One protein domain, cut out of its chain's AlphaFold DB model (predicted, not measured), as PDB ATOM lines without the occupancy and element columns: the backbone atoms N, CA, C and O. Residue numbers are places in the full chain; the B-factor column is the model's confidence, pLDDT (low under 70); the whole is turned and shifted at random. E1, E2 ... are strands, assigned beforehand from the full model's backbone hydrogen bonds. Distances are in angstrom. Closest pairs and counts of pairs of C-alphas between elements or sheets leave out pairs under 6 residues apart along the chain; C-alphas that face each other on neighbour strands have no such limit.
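AT A GLANCE: This is residues 5 to 60 of the 62 residues of an uncharacterized protein of Lactobacillus paracasei (UniProt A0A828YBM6). A long, curved three-stranded antiparallel sheet, E1, E2 and E3, lies with both faces bare, and a small two-stranded hairpin, E4 and E5, is set crosswise beyond the end of the sheet where E3 ends. The two sheets are not stacked face to face; the hairpin follows the long sheet along the longest axis, and the link from E1 to E2, residues 12 to 20, loops out at that same end. The printed part has 56 residues, with no named helix and five named strands in the order E1 E2 E3 E4 E5; its class is all strand. The larger sheet has the order E1 - E2 - E3 and the smaller E4 - E5, both antiparallel. The whole is flat, with spans of 44 by 25 by 11 A, and only just loose, close to extended, with a radius of gyration of the C-alphas of 14.9 A.

IN THESE COORDINATES: E1 is residues 5 to 11, 19.7 A from first to last C-alpha, and begins with C-alpha 5 at (213.344, 193.461, 288.572). E2 is residues 21 to 28 and 23.1 A long. E3 is residues 36 to 42, 19.3 A long, ending with C-alpha 42 at (228.980, 179.800, 287.545). E4 is residues 48 to 50, 6.3 A long. E5 is residues 57 to 59, 6.8 A long, with C-alpha 59 at (230.805, 162.954, 288.455).

HOW THE PARTS SIT: E1, E2 and E3 form a meander, each strand the antiparallel neighbour of the one before. E1 and E2 are a hairpin with 166 degrees between their directions; C-alphas 6 and 26 face each other at 4.7 A, and N 7 and O 25 are within hydrogen-bond range at 2.9 A. E2 and E3 are a hairpin at 164 degrees; C-alphas 21 and 42 face each other at 4.0 A, and N 22 and O 41 are within hydrogen-bond range at 2.8 A. E2 is the inner strand, and E1 and E3 are the edge strands. E4 and E5 are a hairpin at 171 degrees; C-alphas 50 and 57 face each other at 4.4 A, and N 49 and O 58 are within hydrogen-bond range at 2.8 A. E4 and E5 are apart from E1, E2 and E3.

THE WHOLE: The two C-alphas farthest apart, those of Asp 30 and Lys 60, are 46.1 A from each other. The printed part has no cut. The link from E3 to E4 is tight, with 5 residues; the links E1 to E2, E2 to E3 and E4 to E5 are short, with 9, 7 and 6 residues. The mean pLDDT of the printed part is 93.1, and no printed residue is under 70.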
ATOM      1  N   ARG A   5     212.994 193.710 289.970       93.88
ATOM      2  CA  ARG A   5     213.344 193.461 288.572       93.88
ATOM      3  C   ARG A   5     214.571 192.562 288.530       93.88
ATOM      4  O   ARG A   5     215.604 192.903 289.100       93.88
ATOM      5  N   ILE A   6     214.460 191.448 287.812       94.94
ATOM      6  CA  ILE A   6     215.553 190.494 287.602       94.94
ATOM      7  C   ILE A   6     215.883 190.460 286.112       94.94
ATOM      8  O   ILE A   6     215.004 190.215 285.287       94.94
ATOM      9  N   ARG A   7     217.152 190.680 285.766       95.38
ATOM     10  CA  ARG A   7     217.686 190.447 284.417       95.38
ATOM     11  C   ARG A   7     218.680 189.298 284.470       95.38
ATOM     12  O   ARG A   7     219.512 189.253 285.373       95.38
ATOM     13  N   ARG A   8     218.579 188.375 283.513       94.12
ATOM     14  CA  ARG A   8     219.453 187.203 283.393       94.12
ATOM     15  C   ARG A   8     220.104 187.202 282.020       94.12
ATOM     16  O   ARG A   8     219.396 187.312 281.022       94.12
ATOM     17  N   PHE A   9     221.418 187.024 281.983       93.06
ATOM     18  CA  PHE A   9     222.182 186.877 280.748       93.06
ATOM     19  C   PHE A   9     222.996 185.589 280.817       93.06
ATOM     20  O   PHE A   9     223.734 185.360 281.775       93.06
ATOM     21  N   GLN A  10     222.834 184.726 279.819       91.81
ATOM     22  CA  GLN A  10     223.593 183.482 279.729       91.81
ATOM     23  C   GLN A  10     224.948 183.755 279.079       91.81
ATOM     24  O   GLN A  10     225.014 184.351 278.006       91.81
ATOM     25  N   CYS A  11     226.026 183.315 279.728       88.12
ATOM     26  CA  CYS A  11     227.366 183.372 279.162       88.12
ATOM     27  C   CYS A  11     227.673 182.046 278.466       88.12
ATOM     28  O   CYS A  11     228.133 181.079 279.083       88.12
ATOM     29  N   THR A  12     227.409 182.023 277.164       86.50
ATOM     30  CA  THR A  12     227.751 180.921 276.269       86.50
ATOM     31  C   THR A  12     228.820 181.422 275.306       86.50
ATOM     32  O   THR A  12     228.646 182.464 274.683       86.50
ATOM     33  N   LEU A  13     229.953 180.721 275.222       83.94
ATOM     34  CA  LEU A  13     230.954 181.019 274.193       83.94
ATOM     35  C   LEU A  13     230.445 180.529 272.835       83.94
ATOM     36  O   LEU A  13     229.639 179.598 272.787       83.94
ATOM     37  N   GLU A  14     230.941 181.117 271.746       81.56
ATOM     38  CA  GLU A  14     230.614 180.655 270.397       81.56
ATOM     39  C   GLU A  14     230.835 179.138 270.277       81.56
ATOM     40  O   GLU A  14     231.822 178.596 270.781       81.56
ATOM     41  N   MET A  15     229.876 178.453 269.647       85.56
ATOM     42  CA  MET A  15     229.859 176.997 269.429       85.56
ATOM     43  C   MET A  15     229.670 176.118 270.683       85.56
ATOM     44  O   MET A  15     229.788 174.896 270.589       85.56
ATOM     45  N   LYS A  16     229.345 176.687 271.851       88.12
ATOM     46  CA  LYS A  16     228.979 175.906 273.048       88.12
ATOM     47  C   LYS A  16     227.476 175.727 273.171       88.12
ATOM     48  O   LYS A  16     226.722 176.670 272.963       88.12
ATOM     49  N   LEU A  17     227.047 174.531 273.572       92.19
ATOM     50  CA  LEU A  17     225.632 174.236 273.815       92.19
ATOM     51  C   LEU A  17     225.200 174.514 275.257       92.19
ATOM     52  O   LEU A  17     224.010 174.663 275.519       92.19
ATOM     53  N   VAL A  18     226.150 174.612 276.191       94.75
ATOM     54  CA  VAL A  18     225.860 174.849 277.609       94.75
ATOM     55  C   VAL A  18     226.538 176.136 278.091       94.75
ATOM     56  O   VAL A  18     227.741 176.318 277.868       94.75
ATOM     57  N   PRO A  19     225.805 177.028 278.784       95.19
ATOM     58  CA  PRO A  19     226.387 178.232 279.355       95.19
ATOM     59  C   PRO A  19     227.367 177.887 280.478       95.19
ATOM     60  O   PRO A  19     227.127 176.999 281.301       95.19
ATOM     61  N   ARG A  20     228.470 178.634 280.542       94.12
ATOM     62  CA  ARG A  20     229.457 178.533 281.633       94.12
ATOM     63  C   ARG A  20     228.988 179.202 282.918       94.12
ATOM     64  O   ARG A  20     229.507 178.921 283.993       94.12
ATOM     65  N   GLY A  21     228.023 180.099 282.807       95.00
ATOM     66  CA  GLY A  21     227.435 180.784 283.939       95.00
ATOM     67  C   GLY A  21     226.352 181.749 283.499       95.00
ATOM     68  O   GLY A  21     226.201 182.054 282.314       95.00
ATOM     69  N   THR A  22     225.605 182.235 284.476       96.19
ATOM     70  CA  THR A  22     224.566 183.238 284.294       96.19
ATOM     71  C   THR A  22     224.962 184.502 285.037       96.19
ATOM     72  O   THR A  22     225.242 184.482 286.236       96.19
ATOM     73  N   HIS A  23     224.952 185.615 284.320       96.75
ATOM     74  CA  HIS A  23     225.013 186.940 284.909       96.75
ATOM     75  C   HIS A  23     223.616 187.348 285.357       96.75
ATOM     76  O   HIS A  23     222.668 187.294 284.565       96.75
ATOM     77  N   VAL A  24     223.474 187.739 286.616       96.69
ATOM     78  CA  VAL A  24     222.191 188.155 287.176       96.69
ATOM     79  C   VAL A  24     222.322 189.565 287.727       96.69
ATOM     80  O   VAL A  24     223.169 189.840 288.577       96.69
ATOM     81  N   LEU A  25     221.443 190.446 287.256       95.56
ATOM     82  CA  LEU A  25     221.217 191.743 287.881       95.56
ATOM     83  C   LEU A  25     219.868 191.720 288.583       95.56
ATOM     84  O   LEU A  25     218.848 191.412 287.957       95.56
ATOM     85  N   VAL A  26     219.863 192.094 289.857       95.00
ATOM     86  CA  VAL A  26     218.639 192.240 290.644       95.00
ATOM     87  C   VAL A  26     218.594 193.632 291.241       95.00
ATOM     88  O   VAL A  26     219.581 194.087 291.817       95.00
ATOM     89  N   GLN A  27     217.444 194.287 291.115       95.50
ATOM     90  CA  GLN A  27     217.203 195.591 291.723       95.50
ATOM     91  C   GLN A  27     215.750 195.750 292.179       95.50
ATOM     92  O   GLN A  27     214.849 195.139 291.592       95.50
ATOM     93  N   PHE A  28     215.502 196.603 293.176       95.56
ATOM     94  CA  PHE A  28     214.140 197.093 293.424       95.56
ATOM     95  C   PHE A  28     213.643 197.920 292.232       95.56
ATOM     96  O   PHE A  28     214.432 198.564 291.537       95.56
ATOM     97  N   ILE A  29     212.331 197.886 291.977       93.00
ATOM     98  CA  ILE A  29     211.729 198.716 290.922       93.00
ATOM     99  C   ILE A  29     211.702 200.187 291.349       93.00
ATOM    100  O   ILE A  29     212.130 201.042 290.578       93.00
ATOM    101  N   ASP A  30     211.261 200.455 292.578       92.12
ATOM    102  CA  ASP A  30     210.922 201.816 293.017       92.12
ATOM    103  C   ASP A  30     212.119 202.567 293.630       92.12
ATOM    104  O   ASP A  30     212.205 203.787 293.537       92.12
ATOM    105  N   HIS A  31     213.073 201.835 294.217       89.56
ATOM    106  CA  HIS A  31     214.283 202.381 294.848       89.56
ATOM    107  C   HIS A  31     215.516 201.535 294.495       89.56
ATOM    108  O   HIS A  31     216.019 200.785 295.342       89.56
ATOM    109  N   PRO A  32     215.970 201.564 293.228       84.94
ATOM    110  CA  PRO A  32     217.030 200.678 292.744       84.94
ATOM    111  C   PRO A  32     218.379 200.898 293.442       84.94
ATOM    112  O   PRO A  32     219.202 199.996 293.458       84.94
ATOM    113  N   ASP A  33     218.613 202.058 294.047       89.81
ATOM    114  CA  ASP A  33     219.805 202.398 294.831       89.81
ATOM    115  C   ASP A  33     219.880 201.658 296.179       89.81
ATOM    116  O   ASP A  33     220.969 201.349 296.661       89.81
ATOM    117  N   ARG A  34     218.731 201.311 296.770       91.75
ATOM    118  CA  ARG A  34     218.666 200.610 298.064       91.75
ATOM    119  C   ARG A  34     218.971 199.119 297.976       91.75
ATOM    120  O   ARG A  34     219.274 198.493 298.989       91.75
ATOM    121  N   PHE A  35     218.831 198.542 296.789       90.69
ATOM    122  CA  PHE A  35     219.133 197.143 296.528       90.69
ATOM    123  C   PHE A  35     219.473 196.990 295.055       90.69
ATOM    124  O   PHE A  35     218.586 197.046 294.202       90.69
ATOM    125  N   HIS A  36     220.756 196.777 294.784       93.56
ATOM    126  CA  HIS A  36     221.290 196.513 293.458       93.56
ATOM    127  C   HIS A  36     222.429 195.510 293.590       93.56
ATOM    128  O   HIS A  36     223.480 195.822 294.146       93.56
ATOM    129  N   TYR A  37     222.224 194.310 293.059       94.69
ATOM    130  CA  TYR A  37     223.263 193.291 293.002       94.69
ATOM    131  C   TYR A  37     223.572 192.908 291.565       94.69
ATOM    132  O   TYR A  37     222.676 192.741 290.734       94.69
ATOM    133  N   ASN A  38     224.865 192.755 291.309       95.31
ATOM    134  CA  ASN A  38     225.445 192.301 290.061       95.31
ATOM    135  C   ASN A  38     226.277 191.059 290.393       95.31
ATOM    136  O   ASN A  38     227.338 191.170 291.007       95.31
ATOM    137  N   VAL A  39     225.748 189.884 290.059       95.62
ATOM    138  CA  VAL A  39     226.341 188.605 290.457       95.62
ATOM    139  C   VAL A  39     226.560 187.695 289.262       95.62
ATOM    140  O   VAL A  39     225.771 187.665 288.315       95.62
ATOM    141  N   TRP A  40     227.626 186.910 289.344       96.25
ATOM    142  CA  TRP A  40     227.916 185.825 288.420       96.25
ATOM    143  C   TRP A  40     227.670 184.497 289.118       96.25
ATOM    144  O   TRP A  40     228.275 184.205 290.147       96.25
ATOM    145  N   VAL A  41     226.779 183.694 288.546       95.06
ATOM    146  CA  VAL A  41     226.524 182.326 288.992       95.06
ATOM    147  C   VAL A  41     227.190 181.396 287.995       95.06
ATOM    148  O   VAL A  41     226.758 181.303 286.847       95.06
ATOM    149  N   PHE A  42     228.267 180.737 288.407       95.88
ATOM    150  CA  PHE A  42     228.980 179.800 287.545       95.88
ATOM    151  C   PHE A  42     228.253 178.459 287.496       95.88
ATOM    152  O   PHE A  42     227.818 177.941 288.522       95.88
ATOM    153  N   ASN A  43     228.143 177.893 286.297       95.31
ATOM    154  CA  ASN A  43     227.597 176.561 286.074       95.31
ATOM    155  C   ASN A  43     228.672 175.515 286.389       95.31
ATOM    156  O   ASN A  43     229.212 174.876 285.496       95.31
ATOM    157  N   ALA A  44     229.050 175.415 287.657       94.69
ATOM    158  CA  ALA A  44     230.061 174.490 288.138       94.69
ATOM    159  C   ALA A  44     229.568 173.827 289.421       94.69
ATOM    160  O   ALA A  44     228.869 174.442 290.225       94.69
ATOM    161  N   GLN A  45     229.971 172.579 289.623       94.81
ATOM    162  CA  GLN A  45     229.636 171.815 290.813       94.81
ATOM    163  C   GLN A  45     230.873 171.057 291.284       94.81
ATOM    164  O   GLN A  45     231.621 170.498 290.481       94.81
ATOM    165  N   ALA A  46     231.100 171.046 292.597       94.38
ATOM    166  CA  ALA A  46     232.216 170.318 293.181       94.38
ATOM    167  C   ALA A  46     232.126 168.825 292.823       94.38
ATOM    168  O   ALA A  46     231.088 168.193 293.009       94.38
ATOM    169  N   GLY A  47     233.221 168.270 292.298       95.38
ATOM    170  CA  GLY A  47     233.289 166.865 291.894       95.38
ATOM    171  C   GLY A  47     232.629 166.540 290.552       95.38
ATOM    172  O   GLY A  47     232.590 165.364 290.206       95.38
ATOM    173  N   VAL A  48     232.150 167.531 289.790       95.94
ATOM    174  CA  VAL A  48     231.575 167.329 288.451       95.94
ATOM    175  C   VAL A  48     232.417 168.038 287.396       95.94
ATOM    176  O   VAL A  48     232.698 169.233 287.501       95.94
ATOM    177  N   THR A  49     232.780 167.310 286.343       95.88
ATOM    178  CA  THR A  49     233.390 167.880 285.137       95.88
ATOM    179  C   THR A  49     232.332 167.990 284.049       95.88
ATOM    180  O   THR A  49     231.790 166.979 283.615       95.88
ATOM    181  N   ILE A  50     232.039 169.213 283.602       95.00
ATOM    182  CA  ILE A  50     231.038 169.493 282.562       95.00
ATOM    183  C   ILE A  50     231.747 169.808 281.241       95.00
ATOM    184  O   ILE A  50     232.583 170.715 281.166       95.00
ATOM    185  N   ASN A  51     231.372 169.109 280.172       95.19
ATOM    186  CA  ASN A  51     231.733 169.465 278.810       95.19
ATOM    187  C   ASN A  51     230.733 170.490 278.265       95.19
ATOM    188  O   ASN A  51     229.658 170.156 277.780       95.19
ATOM    189  N   TYR A  52     231.104 171.767 278.299       95.38
ATOM    190  CA  TYR A  52     230.218 172.843 277.840       95.38
ATOM    191  C   TYR A  52     229.937 172.844 276.328       95.38
ATOM    192  O   TYR A  52     229.041 173.557 275.879       95.38
ATOM    193  N   ASN A  53     230.699 172.088 275.533       94.94
ATOM    194  CA  ASN A  53     230.500 172.046 274.088       94.94
ATOM    195  C   ASN A  53     229.267 171.212 273.730       94.94
ATOM    196  O   ASN A  53     228.527 171.596 272.837       94.94
ATOM    197  N   ASN A  54     229.026 170.108 274.443       94.38
ATOM    198  CA  ASN A  54     227.943 169.165 274.141       94.38
ATOM    199  C   ASN A  54     227.006 168.868 275.327       94.38
ATOM    200  O   ASN A  54     226.010 168.177 275.154       94.38
ATOM    201  N   GLY A  55     227.316 169.375 276.520       93.50
ATOM    202  CA  GLY A  55     226.535 169.188 277.739       93.50
ATOM    203  C   GLY A  55     226.731 167.857 278.459       93.50
ATOM    204  O   GLY A  55     226.065 167.634 279.467       93.50
ATOM    205  N   SER A  56     227.644 166.989 278.009       96.44
ATOM    206  CA  SER A  56     227.974 165.777 278.764       96.44
ATOM    207  C   SER A  56     228.685 166.135 280.073       96.44
ATOM    208  O   SER A  56     229.412 167.127 280.141       96.44
ATOM    209  N   PHE A  57     228.535 165.313 281.109       95.69
ATOM    210  CA  PHE A  57     229.212 165.517 282.387       95.69
ATOM    211  C   PHE A  57     229.690 164.193 282.982       95.69
ATOM    212  O   PHE A  57     229.223 163.125 282.596       95.69
ATOM    213  N   GLN A  58     230.648 164.287 283.897       96.25
ATOM    214  CA  GLN A  58     231.180 163.168 284.669       96.25
ATOM    215  C   GLN A  58     231.225 163.582 286.133       96.25
ATOM    216  O   GLN A  58     231.768 164.648 286.446       96.25
ATOM    217  N   GLN A  59     230.684 162.756 287.020       93.19
ATOM    218  CA  GLN A  59     230.805 162.954 288.455       93.19
ATOM    219  C   GLN A  59     231.894 162.037 289.013       93.19
ATOM    220  O   GLN A  59     232.082 160.903 288.581       93.19
ATOM    221  N   LYS A  60     232.665 162.543 289.975       80.81
ATOM    222  CA  LYS A  60     233.673 161.745 290.669       80.81
ATOM    223  C   LYS A  60     232.971 160.629 291.454       80.81
ATOM    224  O   LYS A  60     232.417 160.906 292.516       80.81
TER     225      LYS A  60